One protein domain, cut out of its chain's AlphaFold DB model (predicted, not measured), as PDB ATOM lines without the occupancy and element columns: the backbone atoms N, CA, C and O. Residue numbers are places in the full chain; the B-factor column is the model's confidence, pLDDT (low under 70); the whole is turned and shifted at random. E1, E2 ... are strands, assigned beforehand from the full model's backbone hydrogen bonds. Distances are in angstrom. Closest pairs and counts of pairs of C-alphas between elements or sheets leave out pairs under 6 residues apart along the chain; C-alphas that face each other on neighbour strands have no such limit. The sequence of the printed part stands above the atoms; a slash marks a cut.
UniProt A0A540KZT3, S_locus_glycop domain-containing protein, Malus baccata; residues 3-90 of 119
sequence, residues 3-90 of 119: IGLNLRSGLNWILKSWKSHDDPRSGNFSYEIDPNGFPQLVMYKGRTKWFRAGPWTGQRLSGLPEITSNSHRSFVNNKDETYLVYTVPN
ATOM      1  N   ILE A   3      41.650  -4.401  14.650       94.25
ATOM      2  CA  ILE A   3      42.435  -5.639  14.717       94.25
ATOM      3  C   ILE A   3      42.011  -6.325  16.004       94.25
ATOM      4  O   ILE A   3      42.178  -5.740  17.073       94.25
ATOM      5  N   GLY A   4      41.424  -7.512  15.925       96.06
ATOM      6  CA  GLY A   4      40.881  -8.170  17.104       96.06
ATOM      7  C   GLY A   4      39.733  -9.117  16.822       96.06
ATOM      8  O   GLY A   4      39.537  -9.563  15.702       96.06
ATOM      9  N   LEU A   5      38.962  -9.409  17.858       95.88
ATOM     10  CA  LEU A   5      37.969 -10.467  17.896       95.88
ATOM     11  C   LEU A   5      36.608  -9.887  18.266       95.88
ATOM     12  O   LEU A   5      36.481  -9.151  19.248       95.88
ATOM     13  N   ASN A   6      35.580 -10.266  17.518       95.69
ATOM     14  CA  ASN A   6      34.204 -10.173  17.973       95.69
ATOM     15  C   ASN A   6      33.828 -11.499  18.639       95.69
ATOM     16  O   ASN A   6      33.741 -12.532  17.979       95.69
ATOM     17  N   LEU A   7      33.614 -11.467  19.952       92.81
ATOM     18  CA  LEU A   7      33.344 -12.653  20.762       92.81
ATOM     19  C   LEU A   7      31.908 -13.162  20.583       92.81
ATOM     20  O   LEU A   7      31.645 -14.333  20.833       92.81
ATOM     21  N   ARG A   8      30.986 -12.310  20.110       94.31
ATOM     22  CA  ARG A   8      29.599 -12.705  19.815       94.31
ATOM     23  C   ARG A   8      29.471 -13.467  18.503       94.31
ATOM     24  O   ARG A   8      28.746 -14.453  18.447       94.31
ATOM     25  N   SER A   9      30.133 -12.999  17.448       95.19
ATOM     26  CA  SER A   9      30.056 -13.610  16.115       95.19
ATOM     27  C   SER A   9      31.188 -14.593  15.820       95.19
ATOM     28  O   SER A   9      31.118 -15.312  14.828       95.19
ATOM     29  N   GLY A  10      32.246 -14.607  16.635       91.81
ATOM     30  CA  GLY A  10      33.467 -15.374  16.378       91.81
ATOM     31  C   GLY A  10      34.355 -14.779  15.278       91.81
ATOM     32  O   GLY A  10      35.335 -15.406  14.874       91.81
ATOM     33  N   LEU A  11      34.037 -13.581  14.770       95.19
ATOM     34  CA  LEU A  11      34.800 -12.946  13.697       95.19
ATOM     35  C   LEU A  11      36.168 -12.467  14.198       95.19
ATOM     36  O   LEU A  11      36.254 -11.725  15.176       95.19
ATOM     37  N   ASN A  12      37.227 -12.835  13.474       95.06
ATOM     38  CA  ASN A  12      38.590 -12.384  13.736       95.06
ATOM     39  C   ASN A  12      39.063 -11.405  12.650       95.06
ATOM     40  O   ASN A  12      39.218 -11.769  11.484       95.06
ATOM     41  N   TRP A  13      39.304 -10.158  13.043       95.69
ATOM     42  CA  TRP A  13      39.915  -9.127  12.217       95.69
ATOM     43  C   TRP A  13      41.434  -9.173  12.364       95.69
ATOM     44  O   TRP A  13      42.004  -8.633  13.315       95.69
ATOM     45  N   ILE A  14      42.085  -9.792  11.386       93.81
ATOM     46  CA  ILE A  14      43.542  -9.912  11.317       93.81
ATOM     47  C   ILE A  14      44.101  -9.062  10.181       93.81
ATOM     48  O   ILE A  14      43.465  -8.895   9.140       93.81
ATOM     49  N   LEU A  15      45.325  -8.567  10.350       92.06
ATOM     50  CA  LEU A  15      46.112  -8.083   9.220       92.06
ATOM     51  C   LEU A  15      46.963  -9.228   8.697       92.06
ATOM     52  O   LEU A  15      47.685  -9.859   9.465       92.06
ATOM     53  N   LYS A  16      46.908  -9.472   7.391       92.25
ATOM     54  CA  LYS A  16      47.740 -10.473   6.728       92.25
ATOM     55  C   LYS A  16      48.720  -9.789   5.791       92.25
ATOM     56  O   LYS A  16      48.345  -8.841   5.101       92.25
ATOM     57  N   SER A  17      49.971 -10.242   5.796       91.56
ATOM     58  CA  SER A  17      50.981  -9.687   4.908       91.56
ATOM     59  C   SER A  17      50.669 -10.026   3.460       91.56
ATOM     60  O   SER A  17      50.010 -11.023   3.157       91.56
ATOM     61  N   TRP A  18      51.189  -9.202   2.562       89.50
ATOM     62  CA  TRP A  18      51.380  -9.607   1.179       89.50
ATOM     63  C   TRP A  18      52.531 -10.611   1.090       89.50
ATOM     64  O   TRP A  18      53.368 -10.689   1.997       89.50
ATOM     65  N   LYS A  19      52.549 -11.400   0.016       87.12
ATOM     66  CA  LYS A  19      53.596 -12.386  -0.252       87.12
ATOM     67  C   LYS A  19      54.905 -11.704  -0.637       87.12
ATOM     68  O   LYS A  19      55.974 -12.211  -0.321       87.12
ATOM     69  N   SER A  20      54.825 -10.559  -1.302       84.75
ATOM     70  CA  SER A  20      55.950  -9.653  -1.519       84.75
ATOM     71  C   SER A  20      55.433  -8.231  -1.754       84.75
ATOM     72  O   SER A  20      54.226  -7.995  -1.736       84.75
ATOM     73  N   HIS A  21      56.341  -7.276  -1.954       82.50
ATOM     74  CA  HIS A  21      55.978  -5.901  -2.309       82.50
ATOM     75  C   HIS A  21      55.087  -5.839  -3.565       82.50
ATOM     76  O   HIS A  21      54.119  -5.082  -3.587       82.50
ATOM     77  N   ASP A  22      55.371  -6.688  -4.556       88.31
ATOM     78  CA  ASP A  22      54.700  -6.689  -5.863       88.31
ATOM     79  C   ASP A  22      53.650  -7.808  -6.016       88.31
ATOM     80  O   ASP A  22      52.961  -7.881  -7.031       88.31
ATOM     81  N   ASP A  23      53.510  -8.694  -5.023       87.31
ATOM     82  CA  ASP A  23      52.557  -9.808  -5.037       87.31
ATOM     83  C   ASP A  23      51.549  -9.679  -3.878       87.31
ATOM     84  O   ASP A  23      51.863 -10.064  -2.743       87.31
ATOM     85  N   PRO A  24      50.320  -9.190  -4.144       89.44
ATOM     86  CA  PRO A  24      49.315  -8.931  -3.117       89.44
ATOM     87  C   PRO A  24      48.645 -10.194  -2.566       89.44
ATOM     88  O   PRO A  24      47.752 -10.103  -1.718       89.44
ATOM     89  N   ARG A  25      49.039 -11.388  -3.030       92.56
ATOM     90  CA  ARG A  25      48.563 -12.642  -2.438       92.56
ATOM     91  C   ARG A  25      48.956 -12.714  -0.966       92.56
ATOM     92  O   ARG A  25      49.906 -12.084  -0.520       92.56
ATOM     93  N   SER A  26      48.225 -13.528  -0.209       90.88
ATOM     94  CA  SER A  26      48.518 -13.757   1.208       90.88
ATOM     95  C   SER A  26      49.944 -14.274   1.405       90.88
ATOM     96  O   SER A  26      50.298 -15.335   0.892       90.88
ATOM     97  N   GLY A  27      50.732 -13.535   2.176       91.44
ATOM     98  CA  GLY A  27      52.042 -13.947   2.654       91.44
ATOM     99  C   GLY A  27      51.965 -14.742   3.953       91.44
ATOM    100  O   GLY A  27      50.892 -15.160   4.410       91.44
ATOM    101  N   ASN A  28      53.135 -14.961   4.548       92.38
ATOM    102  CA  ASN A  28      53.282 -15.843   5.705       92.38
ATOM    103  C   ASN A  28      53.070 -15.160   7.057       92.38
ATOM    104  O   ASN A  28      53.004 -15.864   8.066       92.38
ATOM    105  N   PHE A  29      52.984 -13.830   7.101       93.19
ATOM    106  CA  PHE A  29      52.864 -13.100   8.357       93.19
ATOM    107  C   PHE A  29      51.427 -12.655   8.620       93.19
ATOM    108  O   PHE A  29      50.730 -12.192   7.716       93.19
ATOM    109  N   SER A  30      50.989 -12.762   9.873       93.44
ATOM    110  CA  SER A  30      49.753 -12.138  10.351       93.44
ATOM    111  C   SER A  30      50.011 -11.306  11.597       93.44
ATOM    112  O   SER A  30      50.967 -11.544  12.332       93.44
ATOM    113  N   TYR A  31      49.163 -10.307  11.813       92.81
ATOM    114  CA  TYR A  31      49.144  -9.478  13.007       92.81
ATOM    115  C   TYR A  31      47.732  -9.478  13.577       92.81
ATOM    116  O   TYR A  31      46.779  -9.062  12.911       92.81
ATOM    117  N   GLU A  32      47.602 -10.006  14.786       94.75
ATOM    118  CA  GLU A  32      46.323 -10.401  15.368       94.75
ATOM    119  C   GLU A  32      46.353 -10.322  16.896       94.75
ATOM    120  O   GLU A  32      47.420 -10.250  17.515       94.75
ATOM    121  N   ILE A  33      45.166 -10.319  17.504       95.75
ATOM    122  CA  ILE A  33      45.035 -10.417  18.957       95.75
ATOM    123  C   ILE A  33      45.008 -11.887  19.357       95.75
ATOM    124  O   ILE A  33      44.125 -12.635  18.949       95.75
ATOM    125  N   ASP A  34      45.957 -12.265  20.204       94.56
ATOM    126  CA  ASP A  34      45.945 -13.515  20.947       94.56
ATOM    127  C   ASP A  34      45.132 -13.325  22.242       94.56
ATOM    128  O   ASP A  34      45.550 -12.536  23.100       94.56
ATOM    129  N   PRO A  35      43.984 -14.009  22.405       91.94
ATOM    130  CA  PRO A  35      43.151 -13.896  23.596       91.94
ATOM    131  C   PRO A  35      43.639 -14.768  24.765       91.94
ATOM    132  O   PRO A  35      43.025 -14.737  25.827       91.94
ATOM    133  N   ASN A  36      44.703 -15.567  24.603       89.44
ATOM    134  CA  ASN A  36      45.183 -16.451  25.666       89.44
ATOM    135  C   ASN A  36      45.732 -15.652  26.861       89.44
ATOM    136  O   ASN A  36      46.745 -14.953  26.762       89.44
ATOM    137  N   GLY A  37      45.087 -15.802  28.021       90.00
ATOM    138  CA  GLY A  37      45.379 -15.004  29.210       90.00
ATOM    139  C   GLY A  37      44.823 -13.584  29.074       90.00
ATOM    140  O   GLY A  37      43.671 -13.398  28.697       90.00
ATOM    141  N   PHE A  38      45.627 -12.567  29.392       92.75
ATOM    142  CA  PHE A  38      45.249 -11.188  29.066       92.75
ATOM    143  C   PHE A  38      45.502 -10.932  27.575       92.75
ATOM    144  O   PHE A  38      46.619 -11.242  27.154       92.75
ATOM    145  N   PRO A  39      44.561 -10.346  26.801       95.00
ATOM    146  CA  PRO A  39      44.702 -10.194  25.356       95.00
ATOM    147  C   PRO A  39      45.941  -9.413  24.924       95.00
ATOM    148  O   PRO A  39      46.310  -8.401  25.527       95.00
ATOM    149  N   GLN A  40      46.584  -9.876  23.854       95.50
ATOM    150  CA  GLN A  40      47.887  -9.366  23.428       95.50
ATOM    151  C   GLN A  40      47.956  -9.264  21.929       95.50
ATOM    152  O   GLN A  40      47.445 -10.121  21.218       95.50
ATOM    153  N   LEU A  41      48.665  -8.255  21.449       94.19
ATOM    154  CA  LEU A  41      48.914  -8.120  20.029       94.19
ATOM    155  C   LEU A  41      50.185  -8.888  19.654       94.19
ATOM    156  O   LEU A  41      51.250  -8.703  20.257       94.19
ATOM    157  N   VAL A  42      50.054  -9.789  18.686       94.56
ATOM    158  CA  VAL A  42      51.091 -10.750  18.311       94.56
ATOM    159  C   VAL A  42      51.230 -10.780  16.796       94.56
ATOM    160  O   VAL A  42      50.247 -10.724  16.057       94.56
ATOM    161  N   MET A  43      52.474 -10.878  16.338       93.94
ATOM    162  CA  MET A  43      52.796 -11.211  14.961       93.94
ATOM    163  C   MET A  43      53.127 -12.695  14.860       93.94
ATOM    164  O   MET A  43      54.011 -13.187  15.568       93.94
ATOM    165  N   TYR A  44      52.462 -13.387  13.946       93.81
ATOM    166  CA  TYR A  44      52.730 -14.785  13.637       93.81
ATOM    167  C   TYR A  44      53.444 -14.915  12.298       93.81
ATOM    168  O   TYR A  44      53.219 -14.122  11.388       93.81
ATOM    169  N   LYS A  45      54.274 -15.953  12.173       93.12
ATOM    170  CA  LYS A  45      54.734 -16.507  10.899       93.12
ATOM    171  C   LYS A  45      54.105 -17.890  10.745       93.12
ATOM    172  O   LYS A  45      54.502 -18.843  11.422       93.12
ATOM    173  N   GLY A  46      53.082 -18.001   9.904       91.81
ATOM    174  CA  GLY A  46      52.206 -19.171   9.876       91.81
ATOM    175  C   GLY A  46      51.524 -19.360  11.233       91.81
ATOM    176  O   GLY A  46      50.716 -18.535  11.634       91.81
ATOM    177  N   ARG A  47      51.868 -20.436  11.951       91.38
ATOM    178  CA  ARG A  47      51.345 -20.734  13.302       91.38
ATOM    179  C   ARG A  47      52.320 -20.395  14.433       91.38
ATOM    180  O   ARG A  47      51.992 -20.572  15.601       91.38
ATOM    181  N   THR A  48      53.524 -19.935  14.103       94.06
ATOM    182  CA  THR A  48      54.569 -19.663  15.098       94.06
ATOM    183  C   THR A  48      54.510 -18.206  15.524       94.06
ATOM    184  O   THR A  48      54.539 -17.320  14.669       94.06
ATOM    185  N   LYS A  49      54.466 -17.949  16.836       92.94
ATOM    186  CA  LYS A  49      54.599 -16.594  17.388       92.94
ATOM    187  C   LYS A  49      55.990 -16.065  17.060       92.94
ATOM    188  O   LYS A  49      56.981 -16.610  17.532       92.94
ATOM    189  N   TRP A  50      56.052 -15.033  16.229       91.06
ATOM    190  CA  TRP A  50      57.307 -14.436  15.784       91.06
ATOM    191  C   TRP A  50      57.699 -13.242  16.651       91.06
ATOM    192  O   TRP A  50      58.827 -13.148  17.120       91.06
ATOM    193  N   PHE A  51      56.751 -12.336  16.884       90.56
ATOM    194  CA  PHE A  51      56.962 -11.140  17.692       90.56
ATOM    195  C   PHE A  51      55.748 -10.875  18.576       90.56
ATOM    196  O   PHE A  51      54.604 -11.075  18.168       90.56
ATOM    197  N   ARG A  52      55.997 -10.400  19.794       92.25
ATOM    198  CA  ARG A  52      54.969 -10.101  20.787       92.25
ATOM    199  C   ARG A  52      55.009  -8.610  21.106       92.25
ATOM    200  O   ARG A  52      55.834  -8.176  21.902       92.25
ATOM    201  N   ALA A  53      54.075  -7.849  20.536       90.56
ATOM    202  CA  ALA A  53      53.855  -6.464  20.950       90.56
ATOM    203  C   ALA A  53      53.244  -6.400  22.361       90.56
ATOM    204  O   ALA A  53      53.428  -5.417  23.070       90.56
ATOM    205  N   GLY A  54      52.579  -7.474  22.793       93.38
ATOM    206  CA  GLY A  54      52.170  -7.671  24.179       93.38
ATOM    207  C   GLY A  54      50.814  -7.047  24.521       93.38
ATOM    208  O   GLY A  54      50.098  -6.583  23.629       93.38
ATOM    209  N   PRO A  55      50.421  -7.109  25.803       94.44
ATOM    210  CA  PRO A  55      49.181  -6.520  26.291       94.44
ATOM    211  C   PRO A  55      49.175  -4.991  26.198       94.44
ATOM    212  O   PRO A  55      50.218  -4.329  26.210       94.44
ATOM    213  N   TRP A  56      47.968  -4.429  26.154       92.19
ATOM    214  CA  TRP A  56      47.750  -2.997  26.320       92.19
ATOM    215  C   TRP A  56      47.930  -2.595  27.787       92.19
ATOM    216  O   TRP A  56      47.284  -3.151  28.671       92.19
ATOM    217  N   THR A  57      48.776  -1.600  28.050       90.81
ATOM    218  CA  THR A  57      49.094  -1.123  29.407       90.81
ATOM    219  C   THR A  57      48.204   0.034  29.871       90.81
ATOM    220  O   THR A  57      48.520   0.691  30.856       90.81
ATOM    221  N   GLY A  58      47.160   0.377  29.113       87.31
ATOM    222  CA  GLY A  58      46.385   1.612  29.290       87.31
ATOM    223  C   GLY A  58      46.893   2.780  28.435       87.31
ATOM    224  O   GLY A  58      46.108   3.650  28.075       87.31
ATOM    225  N   GLN A  59      48.173   2.769  28.049       84.38
ATOM    226  CA  GLN A  59      48.803   3.845  27.268       84.38
ATOM    227  C   GLN A  59      49.485   3.353  25.985       84.38
ATOM    228  O   GLN A  59      49.498   4.057  24.977       84.38
ATOM    229  N   ARG A  60      50.071   2.152  26.017       86.44
ATOM    230  CA  ARG A  60      50.840   1.576  24.909       86.44
ATOM    231  C   ARG A  60      50.791   0.052  24.952       86.44
ATOM    232  O   ARG A  60      50.254  -0.545  25.881       86.44
ATOM    233  N   LEU A  61      51.375  -0.577  23.939       89.56
ATOM    234  CA  LEU A  61      51.642  -2.012  23.927       89.56
ATOM    235  C   LEU A  61      52.949  -2.272  24.685       89.56
ATOM    236  O   LEU A  61      53.943  -1.590  24.435       89.56
ATOM    237  N   SER A  62      52.954  -3.223  25.620       91.94
ATOM    238  CA  SER A  62      54.074  -3.405  26.558       91.94
ATOM    239  C   SER A  62      55.410  -3.750  25.887       91.94
ATOM    240  O   SER A  62      56.464  -3.385  26.393       91.94
ATOM    241  N   GLY A  63      55.373  -4.454  24.756       90.25
ATOM    242  CA  GLY A  63      56.532  -4.849  23.953       90.25
ATOM    243  C   GLY A  63      56.990  -3.789  22.950       90.25
ATOM    244  O   GLY A  63      57.897  -4.056  22.171       90.25
ATOM    245  N   LEU A  64      56.371  -2.603  22.942       86.31
ATOM    246  CA  LEU A  64      56.738  -1.475  22.079       86.31
ATOM    247  C   LEU A  64      56.971  -0.213  22.924       86.31
ATOM    248  O   LEU A  64      56.196   0.746  22.830       86.31
ATOM    249  N   PRO A  65      58.007  -0.205  23.786       80.44
ATOM    250  CA  PRO A  65      58.177   0.853  24.765       80.44
ATOM    251  C   PRO A  65      58.475   2.221  24.141       80.44
ATOM    252  O   PRO A  65      58.042   3.234  24.686       80.44
ATOM    253  N   GLU A  66      59.143   2.256  22.990       79.69
ATOM    254  CA  GLU A  66      59.500   3.505  22.306       79.69
ATOM    255  C   GLU A  66      58.296   4.224  21.684       79.69
ATOM    256  O   GLU A  66      58.341   5.427  21.442       79.69
ATOM    257  N   ILE A  67      57.173   3.524  21.485       75.69
ATOM    258  CA  ILE A  67      55.956   4.127  20.939       75.69
ATOM    259  C   ILE A  67      55.123   4.712  22.084       75.69
ATOM    260  O   ILE A  67      54.145   4.111  22.542       75.69
ATOM    261  N   THR A  68      55.537   5.892  22.543       64.94
ATOM    262  CA  THR A  68      55.049   6.560  23.762       64.94
ATOM    263  C   THR A  68      53.736   7.324  23.595       64.94
ATOM    264  O   THR A  68      53.034   7.527  24.583       64.94
ATOM    265  N   SER A  69      53.353   7.705  22.371       64.94
ATOM    266  CA  SER A  69      52.100   8.436  22.147       64.94
ATOM    267  C   SER A  69      50.881   7.507  22.073       64.94
ATOM    268  O   SER A  69      50.809   6.577  21.255       64.94
ATOM    269  N   ASN A  70      49.895   7.791  22.925       60.06
ATOM    270  CA  ASN A  70      48.577   7.160  22.951       60.06
ATOM    271  C   ASN A  70      47.578   7.817  21.980       60.06
ATOM    272  O   ASN A  70      46.517   7.242  21.746       60.06
ATOM    273  N   SER A  71      47.893   8.987  21.405       63.56
ATOM    274  CA  SER A  71      46.890   9.872  20.789       63.56
ATOM    275  C   SER A  71      46.185   9.264  19.578       63.56
ATOM    276  O   SER A  71      45.123   9.739  19.178       63.56
ATOM    277  N   HIS A  72      46.752   8.195  19.010       79.12
ATOM    278  CA  HIS A  72      46.259   7.573  17.785       79.12
ATOM    279  C   HIS A  72      45.970   6.075  17.903       79.12
ATOM    280  O   HIS A  72      45.925   5.371  16.893       79.12
ATOM    281  N   ARG A  73      45.810   5.558  19.130       84.75
ATOM    282  CA  ARG A  73      45.464   4.153  19.384       84.75
ATOM    283  C   ARG A  73      44.397   4.039  20.460       84.75
ATOM    284  O   ARG A  73      44.445   4.719  21.478       84.75
ATOM    285  N   SER A  74      43.469   3.117  20.264       87.69
ATOM    286  CA  SER A  74      42.473   2.760  21.269       87.69
ATOM    287  C   SER A  74      42.367   1.253  21.371       87.69
ATOM    288  O   SER A  74      42.391   0.550  20.359       87.69
ATOM    289  N   PHE A  75      42.245   0.772  22.601       91.94
ATOM    290  CA  PHE A  75      42.085  -0.637  22.909       91.94
ATOM    291  C   PHE A  75      40.776  -0.841  23.662       91.94
ATOM    292  O   PHE A  75      40.491  -0.128  24.623       91.94
ATOM    293  N   VAL A  76      39.993  -1.816  23.218       94.62
ATOM    294  CA  VAL A  76      38.752  -2.237  23.864       94.62
ATOM    295  C   VAL A  76      38.883  -3.710  24.205       94.62
ATOM    296  O   VAL A  76      39.315  -4.497  23.371       94.62
ATOM    297  N   ASN A  77      38.509  -4.069  25.429       95.00
ATOM    298  CA  ASN A  77      38.394  -5.446  25.890       95.00
ATOM    299  C   ASN A  77      37.159  -5.530  26.786       95.00
ATOM    300  O   ASN A  77      37.166  -5.029  27.911       95.00
ATOM    301  N   ASN A  78      36.077  -6.085  26.254       94.81
ATOM    302  CA  ASN A  78      34.834  -6.292  26.980       94.81
ATOM    303  C   ASN A  78      34.204  -7.635  26.577       94.81
ATOM    304  O   ASN A  78      34.752  -8.379  25.768       94.81
ATOM    305  N   LYS A  79      33.032  -7.939  27.144       94.62
ATOM    306  CA  LYS A  79      32.305  -9.198  26.910       94.62
ATOM    307  C   LYS A  79      31.911  -9.455  25.448       94.62
ATOM    308  O   LYS A  79      31.629 -10.591  25.090       94.62
ATOM    309  N   ASP A  80      31.862  -8.410  24.627       95.56
ATOM    310  CA  ASP A  80      31.376  -8.484  23.255       95.56
ATOM    311  C   ASP A  80      32.520  -8.535  22.247       95.56
ATOM    312  O   ASP A  80      32.457  -9.281  21.271       95.56
ATOM    313  N   GLU A  81      33.556  -7.723  22.455       96.44
ATOM    314  CA  GLU A  81      34.670  -7.581  21.526       96.44
ATOM    315  C   GLU A  81      35.975  -7.244  22.253       96.44
ATOM    316  O   GLU A  81      36.004  -6.538  23.263       96.44
ATOM    317  N   THR A  82      37.080  -7.701  21.671       96.44
ATOM    318  CA  THR A  82      38.434  -7.298  22.052       96.44
ATOM    319  C   THR A  82      39.170  -6.817  20.816       96.44
ATOM    320  O   THR A  82      39.382  -7.605  19.900       96.44
ATOM    321  N   TYR A  83      39.577  -5.551  20.754       95.56
ATOM    322  CA  TYR A  83      40.252  -5.013  19.575       95.56
ATOM    323  C   TYR A  83      41.197  -3.849  19.874       95.56
ATOM    324  O   TYR A  83      41.038  -3.111  20.843       95.56
ATOM    325  N   LEU A  84      42.139  -3.643  18.955       92.50
ATOM    326  CA  LEU A  84      42.926  -2.427  18.801       92.50
ATOM    327  C   LEU A  84      42.468  -1.678  17.540       92.50
ATOM    328  O   LEU A  84      42.264  -2.279  16.485       92.50
ATOM    329  N   VAL A  85      42.339  -0.357  17.631       90.69
ATOM    330  CA  VAL A  85      42.136   0.537  16.483       90.69
ATOM    331  C   VAL A  85      43.232   1.590  16.468       90.69
ATOM    332  O   VAL A  85      43.562   2.162  17.504       90.69
ATOM    333  N   TYR A  86      43.756   1.867  15.275       85.19
ATOM    334  CA  TYR A  86      44.556   3.056  15.001       85.19
ATOM    335  C   TYR A  86      43.633   4.160  14.482       85.19
ATOM    336  O   TYR A  86      42.888   3.935  13.524       85.19
ATOM    337  N   THR A  87      43.659   5.329  15.116       82.44
ATOM    338  CA  THR A  87      42.906   6.512  14.680       82.44
ATOM    339  C   THR A  87      43.791   7.421  13.834       82.44
ATOM    340  O   THR A  87      45.016   7.311  13.848       82.44
ATOM    341  N   VAL A  88      43.178   8.279  13.024       77.88
ATOM    342  CA  VAL A  88      43.916   9.207  12.160       77.88
ATOM    343  C   VAL A  88      44.386  10.398  13.004       77.88
ATOM    344  O   VAL A  88      43.571  10.959  13.739       77.88
ATOM    345  N   PRO A  89      45.673  10.779  12.951       74.56
ATOM    346  CA  PRO A  89      46.153  11.976  13.624       74.56
ATOM    347  C   PRO A  89      45.549  13.256  13.073       74.56
ATOM    348  O   PRO A  89      45.268  13.348  11.878       74.56
ATOM    349  N   ASN A  90      45.428  14.275  13.926       73.38
ATOM    350  CA  ASN A  90      45.037  15.611  13.485       73.38
ATOM    351  C   ASN A  90      45.994  16.089  12.378       73.38
ATOM    352  O   ASN A  90      47.213  16.020  12.537       73.38
TER     353      ASN A  90
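This is residues 3 to 90 of the 119 residues of the protein "S_locus_glycop domain-containing protein" of Malus baccata (UniProt A0A540KZT3). Two antiparallel sheets lie partly face to face with their strands crossed, a loose sandwich in which a strongly twisted sheet of four strands, E2 to E5, covers part of a smaller sheet made by E1, E7 and E6. A long loop, residues 56 to 72, leads from E5 back to the small sheet. The printed part has 88 residues with seven named strands, E1 to E7 in chain order, and no named helix; it is all strand by class, though just 42 residues are in named elements. The large sheet runs E2, E3, E4, E5 and the small one E1, E7, E6. The whole is compact, with a radius of gyration of the C-alphas of 13.7 A and spans of 36 by 32 by 25 A.

Find C-alpha 3 at (42.435, -5.639, 14.717), where E1 begins; it runs to residue 6. E2 is residues 15 to 18. E3, residues 26 to 34, is the longest strand by residues, 19.9 A from first to last C-alpha, and bends by 62 degrees at residue 29. E4, residues 40 to 45, is 16.0 A long. E5, residues 48 to 55, is 18.1 A long and bends by 72 degrees at residue 51. E6 is residues 73 to 77, 13.6 A long. E7, residues 81 to 86, is 15.9 A long and ends at C-alpha 86, (44.556, 3.056, 15.001).

Look first at the meander E2, E3, E4, E5, each strand the antiparallel neighbour of the one before. In the hairpin E2 and E3, N 15 and O 31 are 3.0 A apart, within hydrogen-bond range. In the hairpin E3 and E4 look at N 34 and O 40, 2.8 A, and in the hairpin E4 and E5 at N 43 and O 51, 2.8 A. In the other sheet, N 5 and O 82 of E1 and E7 are at 2.8 A; N 83 and O 76 of the hairpin E6 and E7 are at 2.8 A. The two sheets form a sandwich, two sheets face to face, with strands at 72 degrees. Between them, the closest C-alphas of E1 and E3 are those of Gly 4 and Ile 33, 5.1 A apart. E4 and E7 are near each other, while E5 and E6 are apart.

The two C-alphas farthest apart are those of Asp 22 and Lys 79, at 39.8 A. The printed part has no cut. The link E5 to E6, 17 residues, is long. Mean pLDDT of the printed part is 89.4; residues 68 to 71 are under 70.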